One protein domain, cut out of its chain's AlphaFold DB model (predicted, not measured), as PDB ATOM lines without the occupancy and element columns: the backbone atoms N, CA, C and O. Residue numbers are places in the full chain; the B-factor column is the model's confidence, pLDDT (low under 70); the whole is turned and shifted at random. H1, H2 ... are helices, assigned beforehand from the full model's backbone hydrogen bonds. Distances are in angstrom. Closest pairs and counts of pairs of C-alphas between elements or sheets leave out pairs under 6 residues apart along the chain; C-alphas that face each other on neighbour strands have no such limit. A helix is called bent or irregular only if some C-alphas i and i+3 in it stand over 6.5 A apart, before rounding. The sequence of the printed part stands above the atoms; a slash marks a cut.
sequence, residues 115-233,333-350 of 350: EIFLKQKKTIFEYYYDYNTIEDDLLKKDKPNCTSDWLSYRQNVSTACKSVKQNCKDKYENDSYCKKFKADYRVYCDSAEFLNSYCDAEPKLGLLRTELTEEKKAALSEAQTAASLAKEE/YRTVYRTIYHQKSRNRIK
ATOM      1  N   GLU A 115      79.345  99.489 230.549       94.25
ATOM      2  CA  GLU A 115      78.230  98.972 231.350       94.25
ATOM      3  C   GLU A 115      76.873  99.150 230.669       94.25
ATOM      4  O   GLU A 115      75.989  98.294 230.780       94.25
ATOM      5  N   ILE A 116      76.687 100.291 230.002       94.69
ATOM      6  CA  ILE A 116      75.415 100.685 229.406       94.69
ATOM      7  C   ILE A 116      75.117  99.731 228.256       94.69
ATOM      8  O   ILE A 116      74.047  99.117 228.220       94.69
ATOM      9  N   PHE A 117      76.082  99.534 227.362       94.81
ATOM     10  CA  PHE A 117      75.953  98.574 226.277       94.81
ATOM     11  C   PHE A 117      75.848  97.144 226.796       94.81
ATOM     12  O   PHE A 117      75.019  96.394 226.292       94.81
ATOM     13  N   LEU A 118      76.595  96.747 227.829       95.75
ATOM     14  CA  LEU A 118      76.455  95.411 228.414       95.75
ATOM     15  C   LEU A 118      75.021  95.143 228.906       95.75
ATOM     16  O   LEU A 118      74.455  94.083 228.619       95.75
ATOM     17  N   LYS A 119      74.406  96.115 229.592       96.31
ATOM     18  CA  LYS A 119      73.002  96.042 230.028       96.31
ATOM     19  C   LYS A 119      72.041  95.975 228.842       96.31
ATOM     20  O   LYS A 119      71.128  95.158 228.860       96.31
ATOM     21  N   GLN A 120      72.268  96.760 227.788       97.12
ATOM     22  CA  GLN A 120      71.451  96.710 226.568       97.12
ATOM     23  C   GLN A 120      71.550  95.350 225.863       97.12
ATOM     24  O   GLN A 120      70.526  94.766 225.506       97.12
ATOM     25  N   LYS A 121      72.767  94.808 225.715       96.50
ATOM     26  CA  LYS A 121      73.013  93.476 225.144       96.50
ATOM     27  C   LYS A 121      72.279  92.393 225.948       96.50
ATOM     28  O   LYS A 121      71.629  91.532 225.353       96.50
ATOM     29  N   LYS A 122      72.306  92.483 227.287       96.31
ATOM     30  CA  LYS A 122      71.535  91.619 228.197       96.31
ATOM     31  C   LYS A 122      70.030  91.740 227.961       96.31
ATOM     32  O   LYS A 122      69.378  90.720 227.783       96.31
ATOM     33  N   THR A 123      69.488  92.956 227.914       96.56
ATOM     34  CA  THR A 123      68.053  93.198 227.678       96.56
ATOM     35  C   THR A 123      67.577  92.580 226.364       96.56
ATOM     36  O   THR A 123      66.529  91.944 226.327       96.56
ATOM     37  N   ILE A 124      68.359  92.715 225.291       97.38
ATOM     38  CA  ILE A 124      68.035  92.123 223.986       97.38
ATOM     39  C   ILE A 124      68.047  90.594 224.060       97.38
ATOM     40  O   ILE A 124      67.141  89.947 223.540       97.38
ATOM     41  N   PHE A 125      69.058  90.013 224.711       96.25
ATOM     42  CA  PHE A 125      69.146  88.567 224.888       96.25
ATOM     43  C   PHE A 125      67.976  88.006 225.708       96.25
ATOM     44  O   PHE A 125      67.401  86.987 225.331       96.25
ATOM     45  N   GLU A 126      67.601  88.676 226.798       94.75
ATOM     46  CA  GLU A 126      66.457  88.289 227.630       94.75
ATOM     47  C   GLU A 126      65.150  88.365 226.845       94.75
ATOM     48  O   GLU A 126      64.352  87.435 226.896       94.75
ATOM     49  N   TYR A 127      64.970  89.417 226.044       94.19
ATOM     50  CA  TYR A 127      63.806  89.540 225.177       94.19
ATOM     51  C   TYR A 127      63.745  88.441 224.123       94.19
ATOM     52  O   TYR A 127      62.704  87.816 223.969       94.19
ATOM     53  N   TYR A 128      64.857  88.170 223.437       94.06
ATOM     54  CA  TYR A 128      64.970  87.059 222.491       94.06
ATOM     55  C   TYR A 128      64.568  85.725 223.136       94.06
ATOM     56  O   TYR A 128      63.826  84.948 222.541       94.06
ATOM     57  N   TYR A 129      65.041  85.474 224.358       91.62
ATOM     58  CA  TYR A 129      64.765  84.233 225.071       91.62
ATOM     59  C   TYR A 129      63.301  84.123 225.525       91.62
ATOM     60  O   TYR A 129      62.686  83.072 225.358       91.62
ATOM     61  N   ASP A 130      62.737  85.198 226.080       89.25
ATOM     62  CA  ASP A 130      61.380  85.201 226.633       89.25
ATOM     63  C   ASP A 130      60.294  85.443 225.556       89.25
ATOM     64  O   ASP A 130      59.116  85.232 225.837       89.25
ATOM     65  N   TYR A 131      60.659  85.843 224.324       89.00
ATOM     66  CA  TYR A 131      59.719  86.309 223.289       89.00
ATOM     67  C   TYR A 131      58.542  85.359 223.066       89.00
ATOM     68  O   TYR A 131      57.398  85.780 223.164       89.00
ATOM     69  N   ASN A 132      58.809  84.073 222.827       86.12
ATOM     70  CA  ASN A 132      57.753  83.094 222.543       86.12
ATOM     71  C   ASN A 132      56.799  82.891 223.732       86.12
ATOM     72  O   ASN A 132      55.680  82.437 223.546       86.12
ATOM     73  N   THR A 133      57.241  83.179 224.959       87.38
ATOM     74  CA  THR A 133      56.392  83.088 226.156       87.38
ATOM     75  C   THR A 133      55.506  84.317 226.315       87.38
ATOM     76  O   THR A 133      54.413  84.204 226.854       87.38
ATOM     77  N   ILE A 134      55.965  85.482 225.853       86.62
ATOM     78  CA  ILE A 134      55.241  86.750 226.003       86.62
ATOM     79  C   ILE A 134      54.518  87.189 224.725       86.62
ATOM     80  O   ILE A 134      53.813  88.191 224.748       86.62
ATOM     81  N   GLU A 135      54.691  86.486 223.602       85.56
ATOM     82  CA  GLU A 135      54.145  86.880 222.295       85.56
ATOM     83  C   GLU A 135      52.624  87.066 222.332       85.56
ATOM     84  O   GLU A 135      52.127  88.083 221.844       85.56
ATOM     85  N   ASP A 136      51.900  86.154 222.981       83.56
ATOM     86  CA  ASP A 136      50.440  86.226 223.108       83.56
ATOM     87  C   ASP A 136      49.985  87.453 223.920       83.56
ATOM     88  O   ASP A 136      48.971  88.081 223.606       83.56
ATOM     89  N   ASP A 137      50.765  87.879 224.917       85.75
ATOM     90  CA  ASP A 137      50.480  89.102 225.678       85.75
ATOM     91  C   ASP A 137      50.822  90.370 224.886       85.75
ATOM     92  O   ASP A 137      50.230  91.439 225.103       85.75
ATOM     93  N   LEU A 138      51.801  90.272 223.979       85.62
ATOM     94  CA  LEU A 138      52.199  91.344 223.069       85.62
ATOM     95  C   LEU A 138      51.208  91.512 221.912       85.62
ATOM     96  O   LEU A 138      51.124  92.613 221.359       85.62
ATOM     97  N   LEU A 139      50.458  90.465 221.556       84.75
ATOM     98  CA  LEU A 139      49.551  90.425 220.411       84.75
ATOM     99  C   LEU A 139      48.129  90.013 220.822       84.75
ATOM    100  O   LEU A 139      47.822  88.847 221.030       84.75
ATOM    101  N   LYS A 140      47.184  90.957 220.824       81.06
ATOM    102  CA  LYS A 140      45.764  90.673 221.066       81.06
ATOM    103  C   LYS A 140      45.018  90.517 219.741       81.06
ATOM    104  O   LYS A 140      44.821  91.502 219.031       81.06
ATOM    105  N   LYS A 141      44.544  89.303 219.425       80.69
ATOM    106  CA  LYS A 141      43.854  88.984 218.150       80.69
ATOM    107  C   LYS A 141      44.677  89.429 216.927       80.69
ATOM    108  O   LYS A 141      44.183  90.185 216.088       80.69
ATOM    109  N   ASP A 142      45.949  89.034 216.896       76.31
ATOM    110  CA  ASP A 142      46.929  89.382 215.854       76.31
ATOM    111  C   ASP A 142      47.223  90.887 215.704       76.31
ATOM    112  O   ASP A 142      47.785  91.326 214.696       76.31
ATOM    113  N   LYS A 143      46.852  91.706 216.695       79.75
ATOM    114  CA  LYS A 143      47.153  93.141 216.729       79.75
ATOM    115  C   LYS A 143      48.068  93.474 217.900       79.75
ATOM    116  O   LYS A 143      47.889  92.890 218.967       79.75
ATOM    117  N   PRO A 144      48.994  94.433 217.741       85.75
ATOM    118  CA  PRO A 144      49.813  94.899 218.852       85.75
ATOM    119  C   PRO A 144      48.946  95.290 220.051       85.75
ATOM    120  O   PRO A 144      48.001  96.067 219.921       85.75
ATOM    121  N   ASN A 145      49.260  94.729 221.212       86.75
ATOM    122  CA  ASN A 145      48.606  95.058 222.465       86.75
ATOM    123  C   ASN A 145      49.320  96.253 223.113       86.75
ATOM    124  O   ASN A 145      50.439  96.143 223.634       86.75
ATOM    125  N   CYS A 146      48.673  97.414 223.062       86.75
ATOM    126  CA  CYS A 146      49.222  98.667 223.577       86.75
ATOM    127  C   CYS A 146      48.895  98.928 225.049       86.75
ATOM    128  O   CYS A 146      49.472  99.831 225.644       86.75
ATOM    129  N   THR A 147      48.053  98.088 225.652       85.00
ATOM    130  CA  THR A 147      47.711  98.116 227.082       85.00
ATOM    131  C   THR A 147      48.298  96.916 227.829       85.00
ATOM    132  O   THR A 147      47.767  96.510 228.855       85.00
ATOM    133  N   SER A 148      49.327  96.282 227.265       79.00
ATOM    134  CA  SER A 148      50.000  95.123 227.856       79.00
ATOM    135  C   SER A 148      50.883  95.548 229.031       79.00
ATOM    136  O   SER A 148      51.589  96.554 228.923       79.00
ATOM    137  N   ASP A 149      50.938  94.738 230.091       82.44
ATOM    138  CA  ASP A 149      51.856  94.923 231.231       82.44
ATOM    139  C   ASP A 149      53.335  94.959 230.790       82.44
ATOM    140  O   ASP A 149      54.207  95.504 231.466       82.44
ATOM    141  N   TRP A 150      53.616  94.445 229.590       82.94
ATOM    142  CA  TRP A 150      54.932  94.436 228.963       82.94
ATOM    143  C   TRP A 150      55.309  95.741 228.244       82.94
ATOM    144  O   TRP A 150      56.386  95.798 227.649       82.94
ATOM    145  N   LEU A 151      54.477  96.792 228.269       84.44
ATOM    146  CA  LEU A 151      54.739  98.059 227.564       84.44
ATOM    147  C   LEU A 151      56.111  98.652 227.922       84.44
ATOM    148  O   LEU A 151      56.939  98.866 227.034       84.44
ATOM    149  N   SER A 152      56.378  98.860 229.213       87.81
ATOM    150  CA  SER A 152      57.648  99.432 229.686       87.81
ATOM    151  C   SER A 152      58.834  98.529 229.345       87.81
ATOM    152  O   SER A 152      59.885  99.000 228.909       87.81
ATOM    153  N   TYR A 153      58.661  97.209 229.478       89.56
ATOM    154  CA  TYR A 153      59.684  96.237 229.094       89.56
ATOM    155  C   TYR A 153      60.016  96.333 227.600       89.56
ATOM    156  O   TYR A 153      61.179  96.458 227.223       89.56
ATOM    157  N   ARG A 154      58.996  96.379 226.742       89.81
ATOM    158  CA  ARG A 154      59.134  96.510 225.289       89.81
ATOM    159  C   ARG A 154      59.762  97.840 224.871       89.81
ATOM    160  O   ARG A 154      60.542  97.871 223.918       89.81
ATOM    161  N   GLN A 155      59.456  98.942 225.553       91.81
ATOM    162  CA  GLN A 155      60.104 100.243 225.329       91.81
ATOM    163  C   GLN A 155      61.601 100.192 225.644       91.81
ATOM    164  O   GLN A 155      62.420 100.645 224.835       91.81
ATOM    165  N   ASN A 156      61.969  99.557 226.759       94.06
ATOM    166  CA  ASN A 156      63.368  99.345 227.127       94.06
ATOM    167  C   ASN A 156      64.098  98.481 226.092       94.06
ATOM    168  O   ASN A 156      65.188  98.843 225.647       94.06
ATOM    169  N   VAL A 157      63.471  97.389 225.642       95.94
ATOM    170  CA  VAL A 157      64.010  96.524 224.583       95.94
ATOM    171  C   VAL A 157      64.211  97.304 223.289       95.94
ATOM    172  O   VAL A 157      65.300  97.275 222.730       95.94
ATOM    173  N   SER A 158      63.209  98.047 222.819       95.38
ATOM    174  CA  SER A 158      63.329  98.829 221.583       95.38
ATOM    175  C   SER A 158      64.425  99.889 221.662       95.38
ATOM    176  O   SER A 158      65.152 100.088 220.690       95.38
ATOM    177  N   THR A 159      64.580 100.544 222.810       96.44
ATOM    178  CA  THR A 159      65.656 101.520 223.025       96.44
ATOM    179  C   THR A 159      67.025 100.843 222.972       96.44
ATOM    180  O   THR A 159      67.917 101.311 222.260       96.44
ATOM    181  N   ALA A 160      67.178  99.700 223.648       97.69
ATOM    182  CA  ALA A 160      68.391  98.889 223.589       97.69
ATOM    183  C   ALA A 160      68.697  98.429 222.154       97.69
ATOM    184  O   ALA A 160      69.826  98.568 221.690       97.69
ATOM    185  N   CYS A 161      67.685  97.956 221.426       97.62
ATOM    186  CA  CYS A 161      67.793  97.517 220.039       97.62
ATOM    187  C   CYS A 161      68.280  98.627 219.108       97.62
ATOM    188  O   CYS A 161      69.231  98.405 218.362       97.62
ATOM    189  N   LYS A 162      67.703  99.832 219.193       96.56
ATOM    190  CA  LYS A 162      68.143 100.989 218.396       96.56
ATOM    191  C   LYS A 162      69.607 101.335 218.670       96.56
ATOM    192  O   LYS A 162      70.382 101.507 217.730       96.56
ATOM    193  N   SER A 163      69.985 101.384 219.948       96.56
ATOM    194  CA  SER A 163      71.358 101.670 220.385       96.56
ATOM    195  C   SER A 163      72.355 100.634 219.851       96.56
ATOM    196  O   SER A 163      73.340 100.977 219.194       96.56
ATOM    197  N   VAL A 164      72.063  99.346 220.043       96.19
ATOM    198  CA  VAL A 164      72.924  98.244 219.595       96.19
ATOM    199  C   VAL A 164      72.999  98.154 218.070       96.19
ATOM    200  O   VAL A 164      74.076  97.954 217.515       96.19
ATOM    201  N   LYS A 165      71.882  98.352 217.366       95.75
ATOM    202  CA  LYS A 165      71.840  98.363 215.898       95.75
ATOM    203  C   LYS A 165      72.731  99.459 215.324       95.75
ATOM    204  O   LYS A 165      73.444  99.202 214.357       95.75
ATOM    205  N   GLN A 166      72.735 100.641 215.943       95.12
ATOM    206  CA  GLN A 166      73.628 101.730 215.563       95.12
ATOM    207  C   GLN A 166      75.096 101.388 215.851       95.12
ATOM    208  O   GLN A 166      75.941 101.597 214.986       95.12
ATOM    209  N   ASN A 167      75.399 100.814 217.021       93.06
ATOM    210  CA  ASN A 167      76.758 100.400 217.380       93.06
ATOM    211  C   ASN A 167      77.319  99.312 216.442       93.06
ATOM    212  O   ASN A 167      78.504  99.317 216.119       93.06
ATOM    213  N   CYS A 168      76.457  98.414 215.958       95.25
ATOM    214  CA  CYS A 168      76.848  97.299 215.102       95.25
ATOM    215  C   CYS A 168      76.898  97.602 213.598       95.25
ATOM    216  O   CYS A 168      77.309  96.723 212.839       95.25
ATOM    217  N   LYS A 169      76.492  98.802 213.153       92.81
ATOM    218  CA  LYS A 169      76.265  99.140 211.734       92.81
ATOM    219  C   LYS A 169      77.417  98.735 210.804       92.81
ATOM    220  O   LYS A 169      77.159  98.161 209.749       92.81
ATOM    221  N   ASP A 170      78.652  98.949 211.248       92.75
ATOM    222  CA  ASP A 170      79.870  98.689 210.468       92.75
ATOM    223  C   ASP A 170      80.713  97.537 211.048       92.75
ATOM    224  O   ASP A 170      81.831  97.279 210.614       92.75
ATOM    225  N   LYS A 171      80.170  96.821 212.041       93.25
ATOM    226  CA  LYS A 171      80.876  95.771 212.791       93.25
ATOM    227  C   LYS A 171      80.311  94.372 212.575       93.25
ATOM    228  O   LYS A 171      80.839  93.408 213.120       93.25
ATOM    229  N   TYR A 172      79.261  94.231 211.766       91.19
ATOM    230  CA  TYR A 172      78.566  92.957 211.554       91.19
ATOM    231  C   TYR A 172      79.443  91.804 211.064       91.19
ATOM    232  O   TYR A 172      79.049  90.662 211.253       91.19
ATOM    233  N   GLU A 173      80.589  92.081 210.442       91.62
ATOM    234  CA  GLU A 173      81.493  91.055 209.909       91.62
ATOM    235  C   GLU A 173      82.762  90.862 210.752       91.62
ATOM    236  O   GLU A 173      83.481  89.883 210.555       91.62
ATOM    237  N   ASN A 174      83.003  91.715 211.753       91.00
ATOM    238  CA  ASN A 174      84.250  91.716 212.528       91.00
ATOM    239  C   ASN A 174      84.016  91.501 214.028       91.00
ATOM    240  O   ASN A 174      84.773  90.762 214.643       91.00
ATOM    241  N   ASP A 175      82.921  92.026 214.581       93.50
ATOM    242  CA  ASP A 175      82.569  91.884 215.996       93.50
ATOM    243  C   ASP A 175      81.673  90.650 216.206       93.50
ATOM    244  O   ASP A 175      80.644  90.461 215.539       93.50
ATOM    245  N   SER A 176      82.073  89.780 217.136       94.00
ATOM    246  CA  SER A 176      81.391  88.511 217.419       94.00
ATOM    247  C   SER A 176      79.969  88.698 217.954       94.00
ATOM    248  O   SER A 176      79.065  87.937 217.592       94.00
ATOM    249  N   TYR A 177      79.736  89.735 218.759       95.56
ATOM    250  CA  TYR A 177      78.404  90.078 219.232       95.56
ATOM    251  C   TYR A 177      77.543  90.610 218.087       95.56
ATOM    252  O   TYR A 177      76.405  90.177 217.932       95.56
ATOM    253  N   CYS A 178      78.062  91.507 217.251       96.44
ATOM    254  CA  CYS A 178      77.310  92.095 216.150       96.44
ATOM    255  C   CYS A 178      76.934  91.061 215.086       96.44
ATOM    256  O   CYS A 178      75.810  91.105 214.577       96.44
ATOM    257  N   LYS A 179      77.806  90.083 214.809       95.50
ATOM    258  CA  LYS A 179      77.463  88.894 214.010       95.50
ATOM    259  C   LYS A 179      76.241  88.183 214.579       95.50
ATOM    260  O   LYS A 179      75.255  87.978 213.869       95.50
ATOM    261  N   LYS A 180      76.283  87.863 215.876       93.75
ATOM    262  CA  LYS A 180      75.181  87.187 216.564       93.75
ATOM    263  C   LYS A 180      73.914  88.036 216.587       93.75
ATOM    264  O   LYS A 180      72.832  87.530 216.324       93.75
ATOM    265  N   PHE A 181      74.039  89.335 216.827       95.81
ATOM    266  CA  PHE A 181      72.920  90.265 216.797       95.81
ATOM    267  C   PHE A 181      72.237  90.269 215.429       95.81
ATOM    268  O   PHE A 181      71.015  90.163 215.358       95.81
ATOM    269  N   LYS A 182      73.010  90.345 214.340       95.62
ATOM    270  CA  LYS A 182      72.489  90.306 212.967       95.62
ATOM    271  C   LYS A 182      71.768  88.993 212.664       95.62
ATOM    272  O   LYS A 182      70.737  89.043 211.994       95.62
ATOM    273  N   ALA A 183      72.307  87.868 213.129       93.31
ATOM    274  CA  ALA A 183      71.765  86.538 212.868       93.31
ATOM    275  C   ALA A 183      70.521  86.217 213.716       93.31
ATOM    276  O   ALA A 183      69.502  85.802 213.167       93.31
ATOM    277  N   ASP A 184      70.591  86.464 215.026       91.38
ATOM    278  CA  ASP A 184      69.652  85.892 215.996       91.38
ATOM    279  C   ASP A 184      68.706  86.943 216.591       91.38
ATOM    280  O   ASP A 184      67.533  86.670 216.821       91.38
ATOM    281  N   TYR A 185      69.190  88.162 216.855       94.75
ATOM    282  CA  TYR A 185      68.451  89.139 217.671       94.75
ATOM    283  C   TYR A 185      67.724  90.207 216.857       94.75
ATOM    284  O   TYR A 185      66.704  90.740 217.295       94.75
ATOM    285  N   ARG A 186      68.226  90.525 215.663       93.69
ATOM    286  CA  ARG A 186      67.756  91.660 214.864       93.69
ATOM    287  C   ARG A 186      66.263  91.598 214.552       93.69
ATOM    288  O   ARG A 186      65.602  92.625 214.620       93.69
ATOM    289  N   VAL A 187      65.733  90.416 214.243       91.62
ATOM    290  CA  VAL A 187      64.305  90.243 213.923       91.62
ATOM    291  C   VAL A 187      63.432  90.602 215.122       91.62
ATOM    292  O   VAL A 187      62.485  91.368 214.985       91.62
ATOM    293  N   TYR A 188      63.783  90.108 216.306       93.19
ATOM    294  CA  TYR A 188      63.070  90.407 217.545       93.19
ATOM    295  C   TYR A 188      63.170  91.891 217.903       93.19
ATOM    296  O   TYR A 188      62.189  92.505 218.321       93.19
ATOM    297  N   CYS A 189      64.331  92.494 217.661       95.06
ATOM    298  CA  CYS A 189      64.512  93.930 217.806       95.06
ATOM    299  C   CYS A 189      63.616  94.746 216.872       95.06
ATOM    300  O   CYS A 189      62.922  95.654 217.331       95.06
ATOM    301  N   ASP A 190      63.581  94.398 215.586       92.88
ATOM    302  CA  ASP A 190      62.719  95.057 214.607       92.88
ATOM    303  C   ASP A 190      61.228  94.895 214.997       92.88
ATOM    304  O   ASP A 190      60.449  95.841 214.860       92.88
ATOM    305  N   SER A 191      60.836  93.749 215.574       90.19
ATOM    306  CA  SER A 191      59.494  93.534 216.138       90.19
ATOM    307  C   SER A 191      59.195  94.456 217.322       90.19
ATOM    308  O   SER A 191      58.155  95.114 217.334       90.19
ATOM    309  N   ALA A 192      60.095  94.560 218.305       92.06
ATOM    310  CA  ALA A 192      59.908  95.443 219.459       92.06
ATOM    311  C   ALA A 192      59.799  96.921 219.041       92.06
ATOM    312  O   ALA A 192      58.946  97.656 219.543       92.06
ATOM    313  N   GLU A 193      60.633  97.353 218.089       92.44
ATOM    314  CA  GLU A 193      60.584  98.698 217.506       92.44
ATOM    315  C   GLU A 193      59.260  98.970 216.779       92.44
ATOM    316  O   GLU A 193      58.667 100.041 216.957       92.44
ATOM    317  N   PHE A 194      58.774  98.006 215.993       89.62
ATOM    318  CA  PHE A 194      57.491  98.111 215.303       89.62
ATOM    319  C   PHE A 194      56.323  98.216 216.285       89.62
ATOM    320  O   PHE A 194      55.505  99.126 216.160       89.62
ATOM    321  N   LEU A 195      56.258  97.320 217.271       90.12
ATOM    322  CA  LEU A 195      55.187  97.294 218.266       90.12
ATOM    323  C   LEU A 195      55.107  98.612 219.045       90.12
ATOM    324  O   LEU A 195      54.014  99.142 219.233       90.12
ATOM    325  N   ASN A 196      56.245  99.183 219.449       89.44
ATOM    326  CA  ASN A 196      56.250 100.493 220.105       89.44
ATOM    327  C   ASN A 196      55.773 101.604 219.176       89.44
ATOM    328  O   ASN A 196      54.877 102.354 219.545       89.44
ATOM    329  N   SER A 197      56.299 101.658 217.951       88.75
ATOM    330  CA  SER A 197      55.899 102.683 216.979       88.75
ATOM    331  C   SER A 197      54.402 102.611 216.654       88.75
ATOM    332  O   SER A 197      53.754 103.639 216.468       88.75
ATOM    333  N   TYR A 198      53.839 101.399 216.598       87.44
ATOM    334  CA  TYR A 198      52.403 101.194 216.435       87.44
ATOM    335  C   TYR A 198      51.626 101.772 217.623       87.44
ATOM    336  O   TYR A 198      50.678 102.527 217.414       87.44
ATOM    337  N   CYS A 199      52.037 101.460 218.852       86.94
ATOM    338  CA  CYS A 199      51.350 101.927 220.054       86.94
ATOM    339  C   CYS A 199      51.448 103.439 220.265       86.94
ATOM    340  O   CYS A 199      50.494 104.041 220.748       86.94
ATOM    341  N   ASP A 200      52.532 104.071 219.820       86.88
ATOM    342  CA  ASP A 200      52.658 105.532 219.835       86.88
ATOM    343  C   ASP A 200      51.719 106.205 218.810       86.88
ATOM    344  O   ASP A 200      51.295 107.354 218.981       86.88
ATOM    345  N   ALA A 201      51.393 105.505 217.717       86.12
ATOM    346  CA  ALA A 201      50.544 106.009 216.639       86.12
ATOM    347  C   ALA A 201      49.048 105.701 216.831       86.12
ATOM    348  O   ALA A 201      48.206 106.451 216.328       86.12
ATOM    349  N   GLU A 202      48.699 104.620 217.533       82.44
ATOM    350  CA  GLU A 202      47.316 104.154 217.700       82.44
ATOM    351  C   GLU A 202      46.368 105.223 218.281       82.44
ATOM    352  O   GLU A 202      45.314 105.437 217.674       82.44
ATOM    353  N   PRO A 203      46.720 105.971 219.348       81.62
ATOM    354  CA  PRO A 203      45.837 107.003 219.896       81.62
ATOM    355  C   PRO A 203      45.506 108.096 218.872       81.62
ATOM    356  O   PRO A 203      44.354 108.505 218.734       81.62
ATOM    357  N   LYS A 204      46.505 108.519 218.086       83.38
ATOM    358  CA  LYS A 204      46.358 109.557 217.051       83.38
ATOM    359  C   LYS A 204      45.442 109.093 215.918       83.38
ATOM    360  O   LYS A 204      44.617 109.852 215.423       83.38
ATOM    361  N   LEU A 205      45.567 107.824 215.527       78.00
ATOM    362  CA  LEU A 205      44.692 107.187 214.540       78.00
ATOM    363  C   LEU A 205      43.263 106.994 215.060       78.00
ATOM    364  O   LEU A 205      42.327 107.038 214.262       78.00
ATOM    365  N   GLY A 206      43.092 106.764 216.364       78.50
ATOM    366  CA  GLY A 206      41.787 106.677 217.016       78.50
ATOM    367  C   GLY A 206      41.006 107.985 216.909       78.50
ATOM    368  O   GLY A 206      39.880 107.969 216.420       78.50
ATOM    369  N   LEU A 207      41.645 109.104 217.263       79.56
ATOM    370  CA  LEU A 207      41.046 110.443 217.199       79.56
ATOM    371  C   LEU A 207      40.640 110.836 215.771       79.56
ATOM    372  O   LEU A 207      39.497 111.220 215.530       79.56
ATOM    373  N   LEU A 208      41.527 110.611 214.793       80.50
ATOM    374  CA  LEU A 208      41.203 110.867 213.385       80.50
ATOM    375  C   LEU A 208      40.018 110.027 212.890       80.50
ATOM    376  O   LEU A 208      39.253 110.464 212.035       80.50
ATOM    377  N   ARG A 209      39.876 108.787 213.375       79.31
ATOM    378  CA  ARG A 209      38.745 107.932 212.992       79.31
ATOM    379  C   ARG A 209      37.442 108.438 213.582       79.31
ATOM    380  O   ARG A 209      36.447 108.397 212.868       79.31
ATOM    381  N   THR A 210      37.448 108.884 214.839       82.12
ATOM    382  CA  THR A 210      36.250 109.431 215.483       82.12
ATOM    383  C   THR A 210      35.780 110.703 214.788       82.12
ATOM    384  O   THR A 210      34.606 110.792 214.444       82.12
ATOM    385  N   GLU A 211      36.697 111.619 214.466       85.94
ATOM    386  CA  GLU A 211      36.387 112.842 213.711       85.94
ATOM    387  C   GLU A 211      35.766 112.508 212.349       85.94
ATOM    388  O   GLU A 211      34.665 112.952 212.034       85.94
ATOM    389  N   LEU A 212      36.397 111.604 211.589       81.12
ATOM    390  CA  LEU A 212      35.899 111.198 210.274       81.12
ATOM    391  C   LEU A 212      34.530 110.497 210.340       81.12
ATOM    392  O   LEU A 212      33.747 110.561 209.390       81.12
ATOM    393  N   THR A 213      34.238 109.764 211.421       84.25
ATOM    394  CA  THR A 213      32.924 109.130 211.597       84.25
ATOM    395  C   THR A 213      31.833 110.131 211.937       84.25
ATOM    396  O   THR A 213      30.716 109.956 211.453       84.25
ATOM    397  N   GLU A 214      32.138 111.171 212.711       87.19
ATOM    398  CA  GLU A 214      31.166 112.219 213.033       87.19
ATOM    399  C   GLU A 214      30.890 113.113 211.817       87.19
ATOM    400  O   GLU A 214      29.725 113.335 211.486       87.19
ATOM    401  N   GLU A 215      31.915 113.485 211.043       85.25
ATOM    402  CA  GLU A 215      31.735 114.195 209.766       85.25
ATOM    403  C   GLU A 215      30.877 113.394 208.774       85.25
ATOM    404  O   GLU A 215      29.962 113.930 208.145       85.25
ATOM    405  N   LYS A 216      31.113 112.079 208.657       88.62
ATOM    406  CA  LYS A 216      30.299 111.216 207.787       88.62
ATOM    407  C   LYS A 216      28.843 111.119 208.233       88.62
ATOM    408  O   LYS A 216      27.966 111.033 207.376       88.62
ATOM    409  N   LYS A 217      28.578 111.090 209.542       87.75
ATOM    410  CA  LYS A 217      27.205 111.076 210.067       87.75
ATOM    411  C   LYS A 217      26.497 112.402 209.797       87.75
ATOM    412  O   LYS A 217      25.348 112.371 209.362       87.75
ATOM    413  N   ALA A 218      27.181 113.532 209.988       86.00
ATOM    414  CA  ALA A 218      26.638 114.858 209.692       86.00
ATOM    415  C   ALA A 218      26.276 115.000 208.203       86.00
ATOM    416  O   ALA A 218      25.132 115.313 207.877       86.00
ATOM    417  N   ALA A 219      27.188 114.625 207.300       85.00
ATOM    418  CA  ALA A 219      26.940 114.662 205.858       85.00
ATOM    419  C   ALA A 219      25.788 113.733 205.419       85.00
ATOM    420  O   ALA A 219      25.024 114.065 204.513       85.00
ATOM    421  N   LEU A 220      25.627 112.569 206.063       87.75
ATOM    422  CA  LEU A 220      24.511 111.661 205.776       87.75
ATOM    423  C   LEU A 220      23.165 112.248 206.235       87.75
ATOM    424  O   LEU A 220      22.172 112.119 205.525       87.75
ATOM    425  N   SER A 221      23.140 112.901 207.400       84.94
ATOM    426  CA  SER A 221      21.971 113.609 207.939       84.94
ATOM    427  C   SER A 221      21.533 114.761 207.025       84.94
ATOM    428  O   SER A 221      20.350 114.887 206.696       84.94
ATOM    429  N   GLU A 222      22.484 115.566 206.550       86.50
ATOM    430  CA  GLU A 222      22.227 116.650 205.591       86.50
ATOM    431  C   GLU A 222      21.716 116.116 204.244       86.50
ATOM    432  O   GLU A 222      20.744 116.627 203.692       86.50
ATOM    433  N   ALA A 223      22.292 115.023 203.735       82.06
ATOM    434  CA  ALA A 223      21.814 114.394 202.504       82.06
ATOM    435  C   ALA A 223      20.395 113.812 202.648       82.06
ATOM    436  O   ALA A 223      19.589 113.907 201.722       82.06
ATOM    437  N   GLN A 224      20.067 113.221 203.803       82.56
ATOM    438  CA  GLN A 224      18.728 112.687 204.078       82.56
ATOM    439  C   GLN A 224      17.676 113.795 204.212       82.56
ATOM    440  O   GLN A 224      16.566 113.634 203.706       82.56
ATOM    441  N   THR A 225      18.022 114.921 204.840       85.81
ATOM    442  CA  THR A 225      17.134 116.092 204.954       85.81
ATOM    443  C   THR A 225      16.944 116.811 203.618       85.81
ATOM    444  O   THR A 225      15.821 117.183 203.279       85.81
ATOM    445  N   ALA A 226      17.988 116.931 202.795       83.12
ATOM    446  CA  ALA A 226      17.856 117.448 201.433       83.12
ATOM    447  C   ALA A 226      16.977 116.540 200.548       83.12
ATOM    448  O   ALA A 226      16.142 117.026 199.785       83.12
ATOM    449  N   ALA A 227      17.114 115.215 200.675       82.25
ATOM    450  CA  ALA A 227      16.313 114.255 199.915       82.25
ATOM    451  C   ALA A 227      14.828 114.249 200.319       82.25
ATOM    452  O   ALA A 227      13.962 114.089 199.454       82.25
ATOM    453  N   SER A 228      14.505 114.429 201.607       80.81
ATOM    454  CA  SER A 228      13.109 114.527 202.054       80.81
ATOM    455  C   SER A 228      12.444 115.819 201.577       80.81
ATOM    456  O   SER A 228      11.308 115.765 201.110       80.81
ATOM    457  N   LEU A 229      13.161 116.949 201.591       82.12
ATOM    458  CA  LEU A 229      12.677 118.218 201.035       82.12
ATOM    459  C   LEU A 229      12.411 118.125 199.526       82.12
ATOM    460  O   LEU A 229      11.333 118.504 199.073       82.12
ATOM    461  N   ALA A 230      13.338 117.542 198.760       79.25
ATOM    462  CA  ALA A 230      13.155 117.339 197.321       79.25
ATOM    463  C   ALA A 230      11.958 116.423 197.000       79.25
ATOM    464  O   ALA A 230      11.252 116.627 196.012       79.25
ATOM    465  N   LYS A 231      11.695 115.420 197.849       77.44
ATOM    466  CA  LYS A 231      10.531 114.537 197.712       77.44
ATOM    467  C   LYS A 231       9.216 115.279 197.970       77.44
ATOM    468  O   LYS A 231       8.278 115.111 197.196       77.44
ATOM    469  N   GLU A 232       9.145 116.093 199.021       77.38
ATOM    470  CA  GLU A 232       7.967 116.925 199.323       77.38
ATOM    471  C   GLU A 232       7.681 117.937 198.203       77.38
ATOM    472  O   GLU A 232       6.529 118.137 197.814       77.38
ATOM    473  N   GLU A 233       8.723 118.532 197.618       78.44
ATOM    474  CA  GLU A 233       8.590 119.448 196.484       78.44
ATOM    475  C   GLU A 233       8.079 118.741 195.217       78.44
ATOM    476  O   GLU A 233       7.150 119.228 194.569       78.44
ATOM    477  N   TYR A 333      57.074  88.544 210.186       54.75
ATOM    478  CA  TYR A 333      57.516  89.305 209.016       54.75
ATOM    479  C   TYR A 333      56.365  89.582 208.047       54.75
ATOM    480  O   TYR A 333      56.238  90.707 207.587       54.75
ATOM    481  N   ARG A 334      55.482  88.622 207.730       53.44
ATOM    482  CA  ARG A 334      54.349  88.888 206.821       53.44
ATOM    483  C   ARG A 334      53.362  89.874 207.414       53.44
ATOM    484  O   ARG A 334      52.898  90.734 206.672       53.44
ATOM    485  N   THR A 335      53.031  89.760 208.693       52.69
ATOM    486  CA  THR A 335      52.070  90.650 209.345       52.69
ATOM    487  C   THR A 335      52.677  92.044 209.479       52.69
ATOM    488  O   THR A 335      52.111  93.007 208.964       52.69
ATOM    489  N   VAL A 336      53.890  92.160 210.019       54.69
ATOM    490  CA  VAL A 336      54.616  93.429 210.185       54.69
ATOM    491  C   VAL A 336      54.903  94.088 208.829       54.69
ATOM    492  O   VAL A 336      54.525  95.238 208.613       54.69
ATOM    493  N   TYR A 337      55.461  93.359 207.855       50.09
ATOM    494  CA  TYR A 337      55.773  93.894 206.523       50.09
ATOM    495  C   TYR A 337      54.520  94.296 205.735       50.09
ATOM    496  O   TYR A 337      54.508  95.366 205.126       50.09
ATOM    497  N   ARG A 338      53.437  93.498 205.760       49.31
ATOM    498  CA  ARG A 338      52.165  93.891 205.117       49.31
ATOM    499  C   ARG A 338      51.614  95.168 205.736       49.31
ATOM    500  O   ARG A 338      51.169  96.048 205.005       49.31
ATOM    501  N   THR A 339      51.682  95.301 207.057       48.28
ATOM    502  CA  THR A 339      51.131  96.469 207.752       48.28
ATOM    503  C   THR A 339      51.949  97.728 207.449       48.28
ATOM    504  O   THR A 339      51.376  98.761 207.100       48.28
ATOM    505  N   ILE A 340      53.285  97.618 207.446       48.69
ATOM    506  CA  ILE A 340      54.208  98.703 207.075       48.69
ATOM    507  C   ILE A 340      54.007  99.133 205.614       48.69
ATOM    508  O   ILE A 340      53.912 100.328 205.329       48.69
ATOM    509  N   TYR A 341      53.914  98.183 204.677       40.50
ATOM    510  CA  TYR A 341      53.756  98.499 203.254       40.50
ATOM    511  C   TYR A 341      52.410  99.181 202.967       40.50
ATOM    512  O   TYR A 341      52.356 100.153 202.214       40.50
ATOM    513  N   HIS A 342      51.329  98.737 203.618       42.06
ATOM    514  CA  HIS A 342      50.007  99.352 203.476       42.06
ATOM    515  C   HIS A 342      49.895 100.741 204.127       42.06
ATOM    516  O   HIS A 342      49.170 101.593 203.614       42.06
ATOM    517  N   GLN A 343      50.606 101.008 205.227       41.69
ATOM    518  CA  GLN A 343      50.648 102.350 205.824       41.69
ATOM    519  C   GLN A 343      51.502 103.322 204.998       41.69
ATOM    520  O   GLN A 343      51.092 104.459 204.765       41.69
ATOM    521  N   LYS A 344      52.658 102.875 204.491       34.03
ATOM    522  CA  LYS A 344      53.568 103.719 203.700       34.03
ATOM    523  C   LYS A 344      53.012 104.062 202.312       34.03
ATOM    524  O   LYS A 344      53.331 105.126 201.791       34.03
ATOM    525  N   SER A 345      52.163 103.208 201.729       38.66
ATOM    526  CA  SER A 345      51.462 103.509 200.472       38.66
ATOM    527  C   SER A 345      50.294 104.482 200.655       38.66
ATOM    528  O   SER A 345      50.080 105.328 199.794       38.66
ATOM    529  N   ARG A 346      49.586 104.442 201.794       40.78
ATOM    530  CA  ARG A 346      48.515 105.408 202.108       40.78
ATOM    531  C   ARG A 346      49.024 106.829 202.348       40.78
ATOM    532  O   ARG A 346      48.345 107.773 201.967       40.78
ATOM    533  N   ASN A 347      50.214 106.983 202.923       36.72
ATOM    534  CA  ASN A 347      50.800 108.297 203.220       36.72
ATOM    535  C   ASN A 347      51.541 108.941 202.032       36.72
ATOM    536  O   ASN A 347      52.096 110.019 202.190       36.72
ATOM    537  N   ARG A 348      51.586 108.288 200.862       40.38
ATOM    538  CA  ARG A 348      52.152 108.850 199.617       40.38
ATOM    539  C   ARG A 348      51.089 109.334 198.622       40.38
ATOM    540  O   ARG A 348      51.448 109.763 197.534       40.38
ATOM    541  N   ILE A 349      49.805 109.204 198.962       42.97
ATOM    542  CA  ILE A 349      48.659 109.588 198.107       42.97
ATOM    543  C   ILE A 349      47.930 110.822 198.690       42.97
ATOM    544  O   ILE A 349      46.844 111.190 198.260       42.97
ATOM    545  N   LYS A 350      48.536 111.485 199.673       37.66
ATOM    546  CA  LYS A 350      48.196 112.838 200.112       37.66
ATOM    547  C   LYS A 350      49.433 113.693 199.914       37.66
ATOM    548  O   LYS A 350      49.248 114.882 199.596       37.66
TER     549      LYS A 350
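What this domain is: This is residues 115 to 233 and 333 to 350 of the 350 residues of the protein "KIR protein" of Plasmodium coatneyi (UniProt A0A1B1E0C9). Look for a compact head of crossed helices, made by H1, H2, H3a and the first part of H3b, with one long helical arm sticking out of it, residues 204 to 233 of H3b. H4 starts close to the first part of H3b and runs off from it at a steep tilt of 46 degrees, and its far end, with the last residues, 341 to 350, sticks out too. The printed part has 137 residues with four named helices, in the order H1, H2, H3, H4, and no named strand; its class is all helix. It is extended, with a radius of gyration of the C-alphas of 22.2 A and spans of 82 by 32 by 25 A, the arm making the length.

How they stand to each other: Begin with H1, residues 115 to 138, which is irregular: C-alphas 129 and 132 are 7.5 A apart, and it has a kink of 83 degrees near residue 132. With residues 117 to 127 alone it touches H2, residues 151 to 167, at a steep tilt of 48 degrees, opposite ways; their closest C-alphas, of Gln 120 and Ala 160, are 4.8 A apart. H3, residues 176 to 233, was assigned as one helix by its hydrogen bonds, but is bent, with C-alphas 184 and 187 7.2 A apart; its arms H3a, residues 176 to 184, and H3b, residues 187 to 233, stand at a steep tilt of 37 degrees, only just past shallow. H3b is itself irregular, with C-alphas 200 and 203 7.0 A apart, and has a kink of 38 degrees near residue 203. H2 touches residues 189 to 196 of H3b at a steep tilt of 61 degrees, closest at the C-alphas of Ser 158 and Glu 193, 4.9 A. H1 touches H3b with residues 124 to 131 alone, closest at the C-alphas of Tyr 128 and Tyr 188, 6.3 A. H4, residues 333 to 346, is close to H3b but not clearly touching, the closest C-alphas, of Phe 194 and Val 336, being 7.5 A apart. Every O i to N i+4 pair is within hydrogen-bond range in H2, H3a and H4, against 16 of 20 in H1 and 41 of 43 in H3b.

Where its parts are: Find C-alpha 115 at (78.230, 98.972, 231.350); from there H1 runs 28.4 A to C-alpha 138. H2 covers 24.4 A and H3a 12.1 A. H3b runs 65.3 A to C-alpha 233 at (8.590, 119.448, 196.484). H4 covers 19.7 A, ending at C-alpha 346 at (48.515, 105.408, 202.108).

The domain as a whole: The C-alphas farthest apart, of Asn 174 and Glu 233, are 82.2 A apart. Residues 234 to 332 are not printed, and C-alphas 233 and 333 stand 58.8 A apart across the cut. The link from H1 to H2 is long, with 12 residues. Confidence is low, under 70, in residues 333 to 350.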